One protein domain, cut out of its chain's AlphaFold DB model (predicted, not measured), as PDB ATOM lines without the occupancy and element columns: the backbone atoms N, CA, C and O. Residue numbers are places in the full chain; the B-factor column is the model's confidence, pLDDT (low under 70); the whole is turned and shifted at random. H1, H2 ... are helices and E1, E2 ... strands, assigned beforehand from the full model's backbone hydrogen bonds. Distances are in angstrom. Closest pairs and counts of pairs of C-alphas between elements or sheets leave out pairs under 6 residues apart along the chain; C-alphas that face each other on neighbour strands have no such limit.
ATOM      1  N   THR A  15     188.806 210.448 223.089       67.88
ATOM      2  CA  THR A  15     189.935 209.792 222.403       67.88
ATOM      3  C   THR A  15     190.498 208.627 223.226       67.88
ATOM      4  O   THR A  15     190.864 207.580 222.687       67.88
ATOM      5  N   LYS A  16     190.571 208.774 224.555       70.38
ATOM      6  CA  LYS A  16     191.049 207.716 225.455       70.38
ATOM      7  C   LYS A  16     190.094 206.518 225.478       70.38
ATOM      8  O   LYS A  16     190.555 205.379 225.386       70.38
ATOM      9  N   LYS A  17     188.781 206.766 225.534       71.06
ATOM     10  CA  LYS A  17     187.748 205.720 225.444       71.06
ATOM     11  C   LYS A  17     187.786 204.995 224.100       71.06
ATOM     12  O   LYS A  17     187.721 203.763 224.065       71.06
ATOM     13  N   GLU A  18     187.948 205.725 223.000       63.97
ATOM     14  CA  GLU A  18     188.124 205.135 221.669       63.97
ATOM     15  C   GLU A  18     189.373 204.250 221.614       63.97
ATOM     16  O   GLU A  18     189.296 203.098 221.185       63.97
ATOM     17  N   LEU A  19     190.510 204.735 222.126       66.12
ATOM     18  CA  LEU A  19     191.772 203.995 222.144       66.12
ATOM     19  C   LEU A  19     191.675 202.692 222.949       66.12
ATOM     20  O   LEU A  19     192.164 201.648 222.510       66.12
ATOM     21  N   GLU A  20     191.050 202.727 224.124       67.94
ATOM     22  CA  GLU A  20     190.813 201.526 224.931       67.94
ATOM     23  C   GLU A  20     189.894 200.535 224.215       67.94
ATOM     24  O   GLU A  20     190.138 199.322 224.245       67.94
ATOM     25  N   THR A  21     188.888 201.038 223.502       65.38
ATOM     26  CA  THR A  21     187.970 200.200 222.731       65.38
ATOM     27  C   THR A  21     188.672 199.566 221.528       65.38
ATOM     28  O   THR A  21     188.547 198.357 221.331       65.38
ATOM     29  N   VAL A  22     189.511 200.311 220.797       64.69
ATOM     30  CA  VAL A  22     190.373 199.773 219.727       64.69
ATOM     31  C   VAL A  22     191.329 198.719 220.279       64.69
ATOM     32  O   VAL A  22     191.456 197.650 219.694       64.69
ATOM     33  N   ARG A  23     191.963 198.949 221.434       67.12
ATOM     34  CA  ARG A  23     192.849 197.957 222.078       67.12
ATOM     35  C   ARG A  23     192.109 196.701 222.527       67.12
ATOM     36  O   ARG A  23     192.681 195.612 222.522       67.12
ATOM     37  N   ARG A  24     190.856 196.821 222.970       66.19
ATOM     38  CA  ARG A  24     190.004 195.669 223.288       66.19
ATOM     39  C   ARG A  24     189.661 194.896 222.014       66.19
ATOM     40  O   ARG A  24     189.908 193.699 221.964       66.19
ATOM     41  N   MET A  25     189.215 195.587 220.969       64.12
ATOM     42  CA  MET A  25     188.847 194.977 219.687       64.12
ATOM     43  C   MET A  25     190.045 194.408 218.927       64.12
ATOM     44  O   MET A  25     189.912 193.381 218.289       64.12
ATOM     45  N   ALA A  26     191.238 194.983 219.039       65.19
ATOM     46  CA  ALA A  26     192.451 194.394 218.473       65.19
ATOM     47  C   ALA A  26     192.813 193.051 219.129       65.19
ATOM     48  O   ALA A  26     193.491 192.233 218.516       65.19
ATOM     49  N   ARG A  27     192.359 192.821 220.370       64.75
ATOM     50  CA  ARG A  27     192.539 191.550 221.084       64.75
ATOM     51  C   ARG A  27     191.433 190.535 220.786       64.75
ATOM     52  O   ARG A  27     191.694 189.344 220.879       64.75
ATOM     53  N   THR A  28     190.217 190.988 220.473       60.91
ATOM     54  CA  THR A  28     189.016 190.126 220.409       60.91
ATOM     55  C   THR A  28     188.279 190.144 219.069       60.91
ATOM     56  O   THR A  28     187.315 189.407 218.888       60.91
ATOM     57  N   GLY A  29     188.667 191.022 218.154       63.41
ATOM     58  CA  GLY A  29     187.987 191.312 216.900       63.41
ATOM     59  C   GLY A  29     188.912 191.126 215.708       63.41
ATOM     60  O   GLY A  29     190.138 191.203 215.806       63.41
ATOM     61  N   TRP A  30     188.307 190.884 214.552       74.12
ATOM     62  CA  TRP A  30     189.042 190.643 213.321       74.12
ATOM     63  C   TRP A  30     189.115 191.940 212.524       74.12
ATOM     64  O   TRP A  30     188.084 192.522 212.191       74.12
ATOM     65  N   LEU A  31     190.326 192.399 212.208       80.19
ATOM     66  CA  LEU A  31     190.502 193.534 211.308       80.19
ATOM     67  C   LEU A  31     190.311 193.058 209.863       80.19
ATOM     68  O   LEU A  31     191.103 192.261 209.349       80.19
ATOM     69  N   LEU A  32     189.255 193.549 209.218       83.19
ATOM     70  CA  LEU A  32     188.956 193.293 207.815       83.19
ATOM     71  C   LEU A  32     189.178 194.549 206.975       83.19
ATOM     72  O   LEU A  32     188.820 195.654 207.375       83.19
ATOM     73  N   VAL A  33     189.728 194.349 205.782       85.62
ATOM     74  CA  VAL A  33     189.876 195.356 204.734       85.62
ATOM     75  C   VAL A  33     188.889 195.056 203.617       85.62
ATOM     76  O   VAL A  33     188.817 193.944 203.091       85.62
ATOM     77  N   PHE A  34     188.157 196.091 203.241       86.00
ATOM     78  CA  PHE A  34     187.161 196.115 202.189       86.00
ATOM     79  C   PHE A  34     187.675 197.015 201.085       86.00
ATOM     80  O   PHE A  34     188.045 198.156 201.338       86.00
ATOM     81  N   ASN A  35     187.683 196.515 199.861       87.00
ATOM     82  CA  ASN A  35     188.070 197.282 198.693       87.00
ATOM     83  C   ASN A  35     186.918 197.233 197.696       87.00
ATOM     84  O   ASN A  35     186.579 196.153 197.212       87.00
ATOM     85  N   LEU A  36     186.296 198.377 197.427       86.81
ATOM     86  CA  LEU A  36     185.182 198.482 196.488       86.81
ATOM     87  C   LEU A  36     185.162 199.841 195.779       86.81
ATOM     88  O   LEU A  36     185.659 200.835 196.322       86.81
ATOM     89  N   PRO A  37     184.575 199.907 194.571       83.12
ATOM     90  CA  PRO A  37     184.243 201.175 193.942       83.12
ATOM     91  C   PRO A  37     183.122 201.862 194.729       83.12
ATOM     92  O   PRO A  37     182.137 201.224 195.100       83.12
ATOM     93  N   ILE A  38     183.263 203.166 194.966       79.56
ATOM     94  CA  ILE A  38     182.227 203.966 195.627       79.56
ATOM     95  C   ILE A  38     181.478 204.768 194.559       79.56
ATOM     96  O   ILE A  38     182.113 205.559 193.857       79.56
ATOM     97  N   PRO A  39     180.155 204.572 194.408       75.69
ATOM     98  CA  PRO A  39     179.345 205.379 193.506       75.69
ATOM     99  C   PRO A  39     179.363 206.857 193.903       75.69
ATOM    100  O   PRO A  39     179.396 207.199 195.087       75.69
ATOM    101  N   PHE A  40     179.305 207.745 192.912       76.62
ATOM    102  CA  PHE A  40     179.222 209.179 193.167       76.62
ATOM    103  C   PHE A  40     177.947 209.517 193.954       76.62
ATOM    104  O   PHE A  40     176.873 209.004 193.649       76.62
ATOM    105  N   GLY A  41     178.071 210.374 194.970       74.88
ATOM    106  CA  GLY A  41     176.942 210.824 195.791       74.88
ATOM    107  C   GLY A  41     176.441 209.827 196.844       74.88
ATOM    108  O   GLY A  41     175.509 210.154 197.571       74.88
ATOM    109  N   VAL A  42     177.050 208.640 196.975       78.56
ATOM    110  CA  VAL A  42     176.669 207.643 197.990       78.56
ATOM    111  C   VAL A  42     177.681 207.647 199.136       78.56
ATOM    112  O   VAL A  42     178.893 207.628 198.911       78.56
ATOM    113  N   SER A  43     177.193 207.662 200.381       77.88
ATOM    114  CA  SER A  43     178.069 207.522 201.547       77.88
ATOM    115  C   SER A  43     178.733 206.144 201.543       77.88
ATOM    116  O   SER A  43     178.171 205.155 201.075       77.88
ATOM    117  N   LYS A  44     179.950 206.047 202.071       76.94
ATOM    118  CA  LYS A  44     180.730 204.805 201.982       76.94
ATOM    119  C   LYS A  44     180.099 203.658 202.774       76.94
ATOM    120  O   LYS A  44     180.073 202.531 202.289       76.94
ATOM    121  N   GLY A  45     179.552 203.971 203.951       77.44
ATOM    122  CA  GLY A  45     178.794 203.024 204.767       77.44
ATOM    123  C   GLY A  45     177.574 202.488 204.020       77.44
ATOM    124  O   GLY A  45     177.394 201.274 203.954       77.44
ATOM    125  N   ASN A  46     176.817 203.362 203.349       80.06
ATOM    126  CA  ASN A  46     175.674 202.944 202.535       80.06
ATOM    127  C   ASN A  46     176.123 202.112 201.329       80.06
ATOM    128  O   ASN A  46     175.534 201.075 201.056       80.06
ATOM    129  N   ALA A  47     177.199 202.510 200.643       83.44
ATOM    130  CA  ALA A  47     177.746 201.747 199.522       83.44
ATOM    131  C   ALA A  47     178.168 200.330 199.949       83.44
ATOM    132  O   ALA A  47     177.887 199.361 199.240       83.44
ATOM    133  N   LEU A  48     178.805 200.197 201.118       84.38
ATOM    134  CA  LEU A  48     179.175 198.900 201.672       84.38
ATOM    135  C   LEU A  48     177.939 198.092 202.087       84.38
ATOM    136  O   LEU A  48     177.842 196.926 201.720       84.38
ATOM    137  N   GLN A  49     176.987 198.696 202.800       84.69
ATOM    138  CA  GLN A  49     175.760 198.026 203.235       84.69
ATOM    139  C   GLN A  49     174.955 197.502 202.035       84.69
ATOM    140  O   GLN A  49     174.636 196.314 201.981       84.69
ATOM    141  N   SER A  50     174.732 198.334 201.014       87.31
ATOM    142  CA  SER A  50     174.028 197.937 199.789       87.31
ATOM    143  C   SER A  50     174.751 196.827 199.023       87.31
ATOM    144  O   SER A  50     174.117 195.918 198.486       87.31
ATOM    145  N   LEU A  51     176.088 196.861 198.972       89.00
ATOM    146  CA  LEU A  51     176.867 195.777 198.372       89.00
ATOM    147  C   LEU A  51     176.669 194.460 199.133       89.00
ATOM    148  O   LEU A  51     176.530 193.397 198.527       89.00
ATOM    149  N   MET A  52     176.674 194.527 200.457       88.69
ATOM    150  CA  MET A  52     176.592 193.356 201.323       88.69
ATOM    151  C   MET A  52     175.205 192.724 201.226       88.69
ATOM    152  O   MET A  52     175.110 191.512 201.023       88.69
ATOM    153  N   GLU A  53     174.152 193.537 201.185       89.81
ATOM    154  CA  GLU A  53     172.786 193.106 200.874       89.81
ATOM    155  C   GLU A  53     172.691 192.424 199.508       89.81
ATOM    156  O   GLU A  53     172.156 191.318 199.410       89.81
ATOM    157  N   LYS A  54     173.298 193.008 198.463       90.62
ATOM    158  CA  LYS A  54     173.345 192.408 197.117       90.62
ATOM    159  C   LYS A  54     174.049 191.044 197.105       90.62
ATOM    160  O   LYS A  54     173.687 190.161 196.331       90.62
ATOM    161  N   LEU A  55     175.041 190.848 197.970       90.75
ATOM    162  CA  LEU A  55     175.737 189.569 198.155       90.75
ATOM    163  C   LEU A  55     174.964 188.591 199.070       90.75
ATOM    164  O   LEU A  55     175.388 187.448 199.273       90.75
ATOM    165  N   GLY A  56     173.789 188.983 199.568       89.19
ATOM    166  CA  GLY A  56     172.908 188.178 200.414       89.19
ATOM    167  C   GLY A  56     173.173 188.317 201.914       89.19
ATOM    168  O   GLY A  56     172.731 187.465 202.683       89.19
ATOM    169  N   TYR A  57     173.892 189.361 202.330       88.50
ATOM    170  CA  TYR A  57     174.108 189.719 203.726       88.50
ATOM    171  C   TYR A  57     173.222 190.898 204.135       88.50
ATOM    172  O   TYR A  57     173.625 192.050 204.047       88.50
ATOM    173  N   GLY A  58     172.002 190.604 204.588       82.69
ATOM    174  CA  GLY A  58     171.018 191.627 204.969       82.69
ATOM    175  C   GLY A  58     171.139 192.160 206.399       82.69
ATOM    176  O   GLY A  58     170.257 192.884 206.845       82.69
ATOM    177  N   LYS A  59     172.172 191.772 207.158       81.69
ATOM    178  CA  LYS A  59     172.351 192.280 208.524       81.69
ATOM    179  C   LYS A  59     173.008 193.662 208.472       81.69
ATOM    180  O   LYS A  59     173.932 193.837 207.670       81.69
ATOM    181  N   PRO A  60     172.589 194.616 209.320       75.06
ATOM    182  CA  PRO A  60     173.263 195.900 209.411       75.06
ATOM    183  C   PRO A  60     174.710 195.676 209.853       75.06
ATOM    184  O   PRO A  60     174.985 194.953 210.814       75.06
ATOM    185  N   LEU A  61     175.645 196.261 209.111       69.25
ATOM    186  CA  LEU A  61     177.050 196.297 209.506       69.25
ATOM    187  C   LEU A  61     177.289 197.367 210.571       69.25
ATOM    188  O   LEU A  61     178.044 197.150 211.510       69.25
ATOM    189  N   PHE A  62     176.612 198.504 210.450       67.19
ATOM    190  CA  PHE A  62     176.783 199.664 211.321       67.19
ATOM    191  C   PHE A  62     175.583 199.794 212.257       67.19
ATOM    192  O   PHE A  62     174.777 200.706 212.104       67.19
ATOM    193  N   ASP A  63     175.419 198.845 213.177       59.09
ATOM    194  CA  ASP A  63     174.430 198.988 214.246       59.09
ATOM    195  C   ASP A  63     175.064 199.715 215.442       59.09
ATOM    196  O   ASP A  63     176.207 199.422 215.816       59.09
ATOM    197  N   CYS A  64     174.331 200.676 216.011       45.44
ATOM    198  CA  CYS A  64     174.802 201.680 216.978       45.44
ATOM    199  C   CYS A  64     175.453 201.061 218.222       45.44
ATOM    200  O   CYS A  64     176.268 201.695 218.889       45.44
ATOM    201  N   ASP A  65     175.062 199.828 218.542       48.69
ATOM    202  CA  ASP A  65     175.204 199.298 219.886       48.69
ATOM    203  C   ASP A  65     176.353 198.322 220.103       48.69
ATOM    204  O   ASP A  65     176.609 198.035 221.277       48.69
ATOM    205  N   ARG A  66     177.055 197.797 219.073       51.09
ATOM    206  CA  ARG A  66     178.203 196.895 219.352       51.09
ATOM    207  C   ARG A  66     179.099 196.369 218.221       51.09
ATOM    208  O   ARG A  66     180.117 195.769 218.562       51.09
ATOM    209  N   ASP A  67     178.782 196.516 216.934       51.88
ATOM    210  CA  ASP A  67     179.322 195.546 215.954       51.88
ATOM    211  C   ASP A  67     180.437 196.019 215.008       51.88
ATOM    212  O   ASP A  67     181.189 195.183 214.494       51.88
ATOM    213  N   LEU A  68     180.619 197.331 214.842       54.28
ATOM    214  CA  LEU A  68     181.740 197.901 214.101       54.28
ATOM    215  C   LEU A  68     182.224 199.181 214.788       54.28
ATOM    216  O   LEU A  68     181.575 200.221 214.713       54.28
ATOM    217  N   LEU A  69     183.419 199.147 215.384       52.88
ATOM    218  CA  LEU A  69     184.198 200.377 215.470       52.88
ATOM    219  C   LEU A  69     184.772 200.629 214.081       52.88
ATOM    220  O   LEU A  69     185.792 200.051 213.693       52.88
ATOM    221  N   ALA A  70     184.093 201.490 213.334       52.41
ATOM    222  CA  ALA A  70     184.671 202.161 212.188       52.41
ATOM    223  C   ALA A  70     185.734 203.146 212.681       52.41
ATOM    224  O   ALA A  70     185.545 204.357 212.678       52.41
ATOM    225  N   THR A  71     186.886 202.634 213.123       50.88
ATOM    226  CA  THR A  71     188.099 203.450 213.100       50.88
ATOM    227  C   THR A  71     188.502 203.525 211.634       50.88
ATOM    228  O   THR A  71     189.266 202.704 211.136       50.88
ATOM    229  N   ASP A  72     187.856 204.455 210.938       53.97
ATOM    230  CA  ASP A  72     187.859 204.658 209.497       53.97
ATOM    231  C   ASP A  72     189.277 204.997 208.986       53.97
ATOM    232  O   ASP A  72     189.599 206.121 208.601       53.97
ATOM    233  N   MET A  73     190.171 204.007 208.936       53.03
ATOM    234  CA  MET A  73     191.376 204.097 208.115       53.03
ATOM    235  C   MET A  73     190.959 203.887 206.663       53.03
ATOM    236  O   MET A  73     191.022 202.789 206.105       53.03
ATOM    237  N   MET A  74     190.463 204.975 206.080       62.97
ATOM    238  CA  MET A  74     189.980 205.033 204.713       62.97
ATOM    239  C   MET A  74     191.093 205.510 203.788       62.97
ATOM    240  O   MET A  74     191.566 206.640 203.895       62.97
ATOM    241  N   TYR A  75     191.471 204.671 202.829       60.41
ATOM    242  CA  TYR A  75     192.423 205.041 201.788       60.41
ATOM    243  C   TYR A  75     191.774 204.915 200.414       60.41
ATOM    244  O   TYR A  75     191.544 203.813 199.906       60.41
ATOM    245  N   VAL A  76     191.496 206.057 199.788       60.78
ATOM    246  CA  VAL A  76     191.121 206.101 198.373       60.78
ATOM    247  C   VAL A  76     192.402 205.985 197.558       60.78
ATOM    248  O   VAL A  76     193.359 206.729 197.775       60.78
ATOM    249  N   ASN A  77     192.446 205.025 196.634       61.09
ATOM    250  CA  ASN A  77     193.603 204.867 195.757       61.09
ATOM    251  C   ASN A  77     193.832 206.159 194.945       61.09
ATOM    252  O   ASN A  77     192.872 206.841 194.598       61.09
ATOM    253  N   LYS A  78     195.081 206.463 194.571       54.44
ATOM    254  CA  LYS A  78     195.469 207.660 193.794       54.44
ATOM    255  C   LYS A  78     194.656 207.870 192.510       54.44
ATOM    256  O   LYS A  78     194.544 208.993 192.043       54.44
ATOM    257  N   ASN A  79     194.086 206.802 191.956       61.84
ATOM    258  CA  ASN A  79     193.271 206.847 190.742       61.84
ATOM    259  C   ASN A  79     191.773 207.111 191.013       61.84
ATOM    260  O   ASN A  79     190.996 207.133 190.069       61.84
ATOM    261  N   GLY A  80     191.338 207.218 192.275       63.88
ATOM    262  CA  GLY A  80     189.943 207.478 192.666       63.88
ATOM    263  C   GLY A  80     188.951 206.327 192.442       63.88
ATOM    264  O   GLY A  80     187.814 206.410 192.883       63.88
ATOM    265  N   LEU A  81     189.367 205.238 191.786       68.25
ATOM    266  CA  LEU A  81     188.471 204.155 191.347       68.25
ATOM    267  C   LEU A  81     188.029 203.194 192.456       68.25
ATOM    268  O   LEU A  81     187.038 202.487 192.295       68.25
ATOM    269  N   LEU A  82     188.795 203.119 193.542       75.81
ATOM    270  CA  LEU A  82     188.622 202.136 194.602       75.81
ATOM    271  C   LEU A  82     188.875 202.778 195.963       75.81
ATOM    272  O   LEU A  82     189.854 203.515 196.140       75.81
ATOM    273  N   CYS A  83     188.012 202.460 196.921       80.06
ATOM    274  CA  CYS A  83     188.159 202.857 198.309       80.06
ATOM    275  C   CYS A  83     188.485 201.635 199.160       80.06
ATOM    276  O   CYS A  83     187.713 200.677 199.198       80.06
ATOM    277  N   ASN A  84     189.609 201.712 199.869       80.62
ATOM    278  CA  ASN A  84     189.962 200.763 200.911       80.62
ATOM    279  C   ASN A  84     189.379 201.268 202.227       80.62
ATOM    280  O   ASN A  84     189.624 202.413 202.610       80.62
ATOM    281  N   MET A  85     188.610 200.424 202.895       79.62
ATOM    282  CA  MET A  85     188.019 200.691 204.199       79.62
ATOM    283  C   MET A  85     188.424 199.571 205.148       79.62
ATOM    284  O   MET A  85     188.418 198.406 204.755       79.62
ATOM    285  N   SER A  86     188.803 199.922 206.373       78.94
ATOM    286  CA  SER A  86     189.271 198.958 207.369       78.94
ATOM    287  C   SER A  86     188.354 199.001 208.579       78.94
ATOM    288  O   SER A  86     188.118 200.078 209.117       78.94
ATOM    289  N   PHE A  87     187.862 197.842 209.012       77.62
ATOM    290  CA  PHE A  87     186.932 197.747 210.131       77.62
ATOM    291  C   PHE A  87     187.307 196.605 211.065       77.62
ATOM    292  O   PHE A  87     187.649 195.508 210.612       77.62
ATOM    293  N   PHE A  88     187.180 196.840 212.369       76.62
ATOM    294  CA  PHE A  88     187.095 195.742 213.323       76.62
ATOM    295  C   PHE A  88     185.690 195.169 213.277       76.62
ATOM    296  O   PHE A  88     184.727 195.881 213.551       76.62
ATOM    297  N   VAL A  89     185.584 193.887 212.941       75.69
ATOM    298  CA  VAL A  89     184.302 193.190 212.870       75.69
ATOM    299  C   VAL A  89     184.191 192.140 213.972       75.69
ATOM    300  O   VAL A  89     185.165 191.450 214.303       75.69
ATOM    301  N   CYS A  90     182.988 191.980 214.524       75.38
ATOM    302  CA  CYS A  90     182.694 190.864 215.421       75.38
ATOM    303  C   CYS A  90     182.775 189.525 214.674       75.38
ATOM    304  O   CYS A  90     182.524 189.442 213.467       75.38
ATOM    305  N   GLN A  91     183.054 188.450 215.415       77.12
ATOM    306  CA  GLN A  91     183.227 187.099 214.871       77.12
ATOM    307  C   GLN A  91     182.069 186.656 213.959       77.12
ATOM    308  O   GLN A  91     182.310 186.160 212.866       77.12
ATOM    309  N   ARG A  92     180.813 186.941 214.327       79.88
ATOM    310  CA  ARG A  92     179.635 186.598 213.507       79.88
ATOM    311  C   ARG A  92     179.663 187.207 212.094       79.88
ATOM    312  O   ARG A  92     179.159 186.602 211.151       79.88
ATOM    313  N   HIS A  93     180.199 188.423 211.957       81.81
ATOM    314  CA  HIS A  93     180.335 189.114 210.674       81.81
ATOM    315  C   HIS A  93     181.525 188.533 209.915       81.81
ATOM    316  O   HIS A  93     181.400 188.202 208.739       81.81
ATOM    317  N   TYR A  94     182.648 188.353 210.614       83.50
ATOM    318  CA  TYR A  94     183.855 187.737 210.074       83.50
ATOM    319  C   TYR A  94     183.581 186.363 209.455       83.50
ATOM    320  O   TYR A  94     183.865 186.169 208.275       83.50
ATOM    321  N   ASP A  95     182.978 185.445 210.212       85.56
ATOM    322  CA  ASP A  95     182.736 184.064 209.783       85.56
ATOM    323  C   ASP A  95     181.868 184.019 208.524       85.56
ATOM    324  O   ASP A  95     182.144 183.264 207.592       85.56
ATOM    325  N   TYR A  96     180.847 184.877 208.453       88.38
ATOM    326  CA  TYR A  96     179.989 184.959 207.278       88.38
ATOM    327  C   TYR A  96     180.731 185.534 206.067       88.38
ATOM    328  O   TYR A  96     180.708 184.934 204.990       88.38
ATOM    329  N   ILE A  97     181.401 186.680 206.230       88.75
ATOM    330  CA  ILE A  97     182.104 187.375 205.140       88.75
ATOM    331  C   ILE A  97     183.234 186.500 204.597       88.75
ATOM    332  O   ILE A  97     183.430 186.419 203.387       88.75
ATOM    333  N   MET A  98     183.963 185.803 205.465       88.62
ATOM    334  CA  MET A  98     185.063 184.923 205.071       88.62
ATOM    335  C   MET A  98     184.601 183.526 204.638       88.62
ATOM    336  O   MET A  98     185.420 182.734 204.169       88.62
ATOM    337  N   SER A  99     183.305 183.218 204.735       90.88
ATOM    338  CA  SER A  99     182.767 181.922 204.327       90.88
ATOM    339  C   SER A  99     182.947 181.669 202.827       90.88
ATOM    340  O   SER A  99     182.800 182.565 201.987       90.88
ATOM    341  N   ALA A 100     183.204 180.411 202.462       89.38
ATOM    342  CA  ALA A 100     183.339 180.015 201.061       89.38
ATOM    343  C   ALA A 100     182.109 180.377 200.197       89.38
ATOM    344  O   ALA A 100     182.308 180.877 199.084       89.38
ATOM    345  N   PRO A 101     180.851 180.205 200.662       93.44
ATOM    346  CA  PRO A 101     179.679 180.621 199.894       93.44
ATOM    347  C   PRO A 101     179.656 182.122 199.599       93.44
ATOM    348  O   PRO A 101     179.358 182.515 198.469       93.44
ATOM    349  N   PHE A 102     180.000 182.962 200.579       92.62
ATOM    350  CA  PHE A 102     180.027 184.408 200.384       92.62
ATOM    351  C   PHE A 102     181.136 184.816 199.414       92.62
ATOM    352  O   PHE A 102     180.874 185.489 198.417       92.62
ATOM    353  N   GLN A 103     182.355 184.321 199.632       92.50
ATOM    354  CA  GLN A 103     183.501 184.590 198.759       92.50
ATOM    355  C   GLN A 103     183.229 184.163 197.306       92.50
ATOM    356  O   GLN A 103     183.592 184.872 196.367       92.50
ATOM    357  N   LYS A 104     182.503 183.057 197.093       92.81
ATOM    358  CA  LYS A 104     182.084 182.616 195.754       92.81
ATOM    359  C   LYS A 104     181.154 183.623 195.066       92.81
ATOM    360  O   LYS A 104     181.325 183.873 193.873       92.81
ATOM    361  N   LYS A 105     180.210 184.229 195.794       94.25
ATOM    362  CA  LYS A 105     179.329 185.280 195.254       94.25
ATOM    363  C   LYS A 105     180.111 186.536 194.875       94.25
ATOM    364  O   LYS A 105     179.876 187.097 193.809       94.25
ATOM    365  N   VAL A 106     181.090 186.926 195.693       93.19
ATOM    366  CA  VAL A 106     181.998 188.044 195.378       93.19
ATOM    367  C   VAL A 106     182.759 187.769 194.085       93.19
ATOM    368  O   VAL A 106     182.799 188.610 193.189       93.19
ATOM    369  N   MET A 107     183.315 186.562 193.944       92.19
ATOM    370  CA  MET A 107     184.006 186.158 192.719       92.19
ATOM    371  C   MET A 107     183.085 186.157 191.498       92.19
ATOM    372  O   MET A 107     183.533 186.516 190.414       92.19
ATOM    373  N   GLN A 108     181.824 185.753 191.654       92.88
ATOM    374  CA  GLN A 108     180.838 185.795 190.575       92.88
ATOM    375  C   GLN A 108     180.544 187.236 190.151       92.88
ATOM    376  O   GLN A 108     180.636 187.532 188.965       92.88
ATOM    377  N   MET A 109     180.306 188.134 191.107       92.12
ATOM    378  CA  MET A 109     180.092 189.557 190.835       92.12
ATOM    379  C   MET A 109     181.301 190.197 190.140       92.12
ATOM    380  O   MET A 109     181.143 190.944 189.183       92.12
ATOM    381  N   ASN A 110     182.526 189.853 190.548       92.75
ATOM    382  CA  ASN A 110     183.743 190.365 189.912       92.75
ATOM    383  C   ASN A 110     183.891 189.971 188.433       92.75
ATOM    384  O   ASN A 110     184.639 190.636 187.717       92.75
ATOM    385  N   LYS A 111     183.200 188.927 187.951       91.62
ATOM    386  CA  LYS A 111     183.195 188.572 186.519       91.62
ATOM    387  C   LYS A 111     182.429 189.582 185.667       91.62
ATOM    388  O   LYS A 111     182.716 189.696 184.481       91.62
ATOM    389  N   GLU A 112     181.481 190.295 186.266       89.44
ATOM    390  CA  GLU A 112     180.673 191.330 185.613       89.44
ATOM    391  C   GLU A 112     181.348 192.711 185.682       89.44
ATOM    392  O   GLU A 112     180.919 193.652 185.021       89.44
ATOM    393  N   LEU A 113     182.414 192.845 186.482       85.94
ATOM    394  CA  LEU A 113     183.120 194.102 186.712       85.94
ATOM    395  C   LEU A 113     184.379 194.223 185.847       85.94
ATOM    396  O   LEU A 113     185.153 193.278 185.675       85.94
ATOM    397  N   GLU A 114     184.643 195.445 185.380       84.62
ATOM    398  CA  GLU A 114     185.875 195.777 184.666       84.62
ATOM    399  C   GLU A 114     187.127 195.532 185.523       84.62
ATOM    400  O   GLU A 114     187.152 195.757 186.743       84.62
ATOM    401  N   ARG A 115     188.218 195.122 184.861       73.25
ATOM    402  CA  ARG A 115     189.529 194.961 185.502       73.25
ATOM    403  C   ARG A 115     189.977 196.304 186.087       73.25
ATOM    404  O   ARG A 115     190.285 197.233 185.352       73.25
ATOM    405  N   GLY A 116     190.038 196.382 187.416       74.88
ATOM    406  CA  GLY A 116     190.375 197.604 188.159       74.88
ATOM    407  C   GLY A 116     189.262 198.115 189.076       74.88
ATOM    408  O   GLY A 116     189.532 198.967 189.915       74.88
ATOM    409  N   ARG A 117     188.049 197.558 188.968       83.38
ATOM    410  CA  ARG A 117     186.914 197.823 189.874       83.38
ATOM    411  C   ARG A 117     186.522 196.608 190.712       83.38
ATOM    412  O   ARG A 117     185.426 196.554 191.255       83.38
ATOM    413  N   TRP A 118     187.403 195.616 190.775       89.62
ATOM    414  CA  TRP A 118     187.136 194.378 191.491       89.62
ATOM    415  C   TRP A 118     186.991 194.624 192.981       89.62
ATOM    416  O   TRP A 118     187.782 195.339 193.597       89.62
ATOM    417  N   ILE A 119     185.986 193.968 193.533       89.94
ATOM    418  CA  ILE A 119     185.667 193.989 194.942       89.94
ATOM    419  C   ILE A 119     186.515 192.930 195.633       89.94
ATOM    420  O   ILE A 119     186.608 191.790 195.165       89.94
ATOM    421  N   SER A 120     187.119 193.283 196.761       89.00
ATOM    422  CA  SER A 120     187.823 192.312 197.593       89.00
ATOM    423  C   SER A 120     187.583 192.549 199.072       89.00
ATOM    424  O   SER A 120     187.592 193.685 199.542       89.00
ATOM    425  N   PHE A 121     187.450 191.444 199.794       89.06
ATOM    426  CA  PHE A 121     187.363 191.385 201.244       89.06
ATOM    427  C   PHE A 121     188.565 190.588 201.730       89.06
ATOM    428  O   PHE A 121     188.853 189.519 201.188       89.06
ATOM    429  N   GLY A 122     189.292 191.104 202.711       86.12
ATOM    430  CA  GLY A 122     190.494 190.449 203.201       86.12
ATOM    431  C   GLY A 122     190.677 190.657 204.687       86.12
ATOM    432  O   GLY A 122     190.393 191.726 205.214       86.12
ATOM    433  N   ARG A 123     191.186 189.632 205.358       85.50
ATOM    434  CA  ARG A 123     191.633 189.745 206.739       85.50
ATOM    435  C   ARG A 123     193.049 190.311 206.788       85.50
ATOM    436  O   ARG A 123     193.903 189.909 205.998       85.50
ATOM    437  N   VAL A 124     193.310 191.193 207.748       80.50
ATOM    438  CA  VAL A 124     194.677 191.590 208.094       80.50
ATOM    439  C   VAL A 124     195.309 190.491 208.943       80.50
ATOM    440  O   VAL A 124     194.811 190.152 210.016       80.50
TER     441      VAL A 124
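Overview. This is residues 15 to 124 of the 218 residues of an uncharacterized protein of Ancylostoma caninum (UniProt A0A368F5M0). A small twisted sheet of three strands, with E1 between E2 and E3, has H3 packed on one face and running along its strands, while its other face is bare; H2 and H4 meet the sheet only with parts of their length, and H1 lies at one end, reaching the sheet only with residues 22 to 28. The long stretch from 55 to 82 loops away from H2 and then runs back beside the edge strand E2. The printed part has 110 residues, in the order H1 E1 H2 E2 H3 H4 E3, and its class is mixed, helices and strands. The sheet is antiparallel throughout, and the whole is compact, with a radius of gyration of the C-alphas of 14.1 A and spans of 43 by 32 by 23 A.

Along the chain. In the sheet, E1 is residues 30 to 36, 19.0 A long from C-alpha 30 at (189.042, 190.643, 213.321); E2 is residues 83 to 89, 17.9 A; and E3 is residues 120 to 123, ending with C-alpha 123 at (191.633, 189.745, 206.739). H1 is residues 15 to 28, 19.8 A, beginning with C-alpha 15 at (189.935, 209.792, 222.403). H2 is residues 44 to 54, H3 residues 91 to 97, and H4 residues 100 to 110; H2 and H4 are each 15.2 A long.

Arrangement. E1 and E2 are antiparallel at 156 degrees, with N 34 and O 85 within hydrogen-bond range at 2.8 A. E1 and E3 are antiparallel at 165 degrees, with N 33 and O 122 at 2.8 A. The sheet is only just strongly twisted, its C-alphas up to 4.2 A off the best plane. E2, H3, H4 and E3 form a split strand-helix-strand unit, two strands running the same way with E1 between them, and its crossover is right-handed. H3 is on the sheet at a height of 8.3 A and runs along the strands, at 4 degrees to E2 on the local plane; it is only just over E2, with 3 of its 7 C-alphas falling on that strand. The closest C-alphas of H3 and E1 are those of Tyr 94 and Trp 30, 6.8 A apart. H3 and H4 are close but not clearly touching, C-alphas 96 and 102 being closest at 6.9 A. H1, H2 and H4 each only graze the sheet; the closest C-alphas of H1 and E2 are those of Met 25 and Phe 88, 6.6 A apart. H2 and H4 are near each other, while H1 is apart from the other three helices. Every O i to N i+4 pair is within hydrogen-bond range in H2 and H4, against 9 of 10 in H1 and 2 of 3 in H3.

Size, cuts and confidence. The two C-alphas farthest apart are those of Lys 16 and Glu 112, at 44.3 A. The printed part has no cut. H2 to E2 is the long link, 28 residues, in which residues 68 to 69 and 75 to 76 pair antiparallel with residues 88 to 89 and 83 to 84 of E2. The mean pLDDT of the printed part is 76.7; it is under 70 at residue 15, residues 18 to 29 and residues 61 to 81.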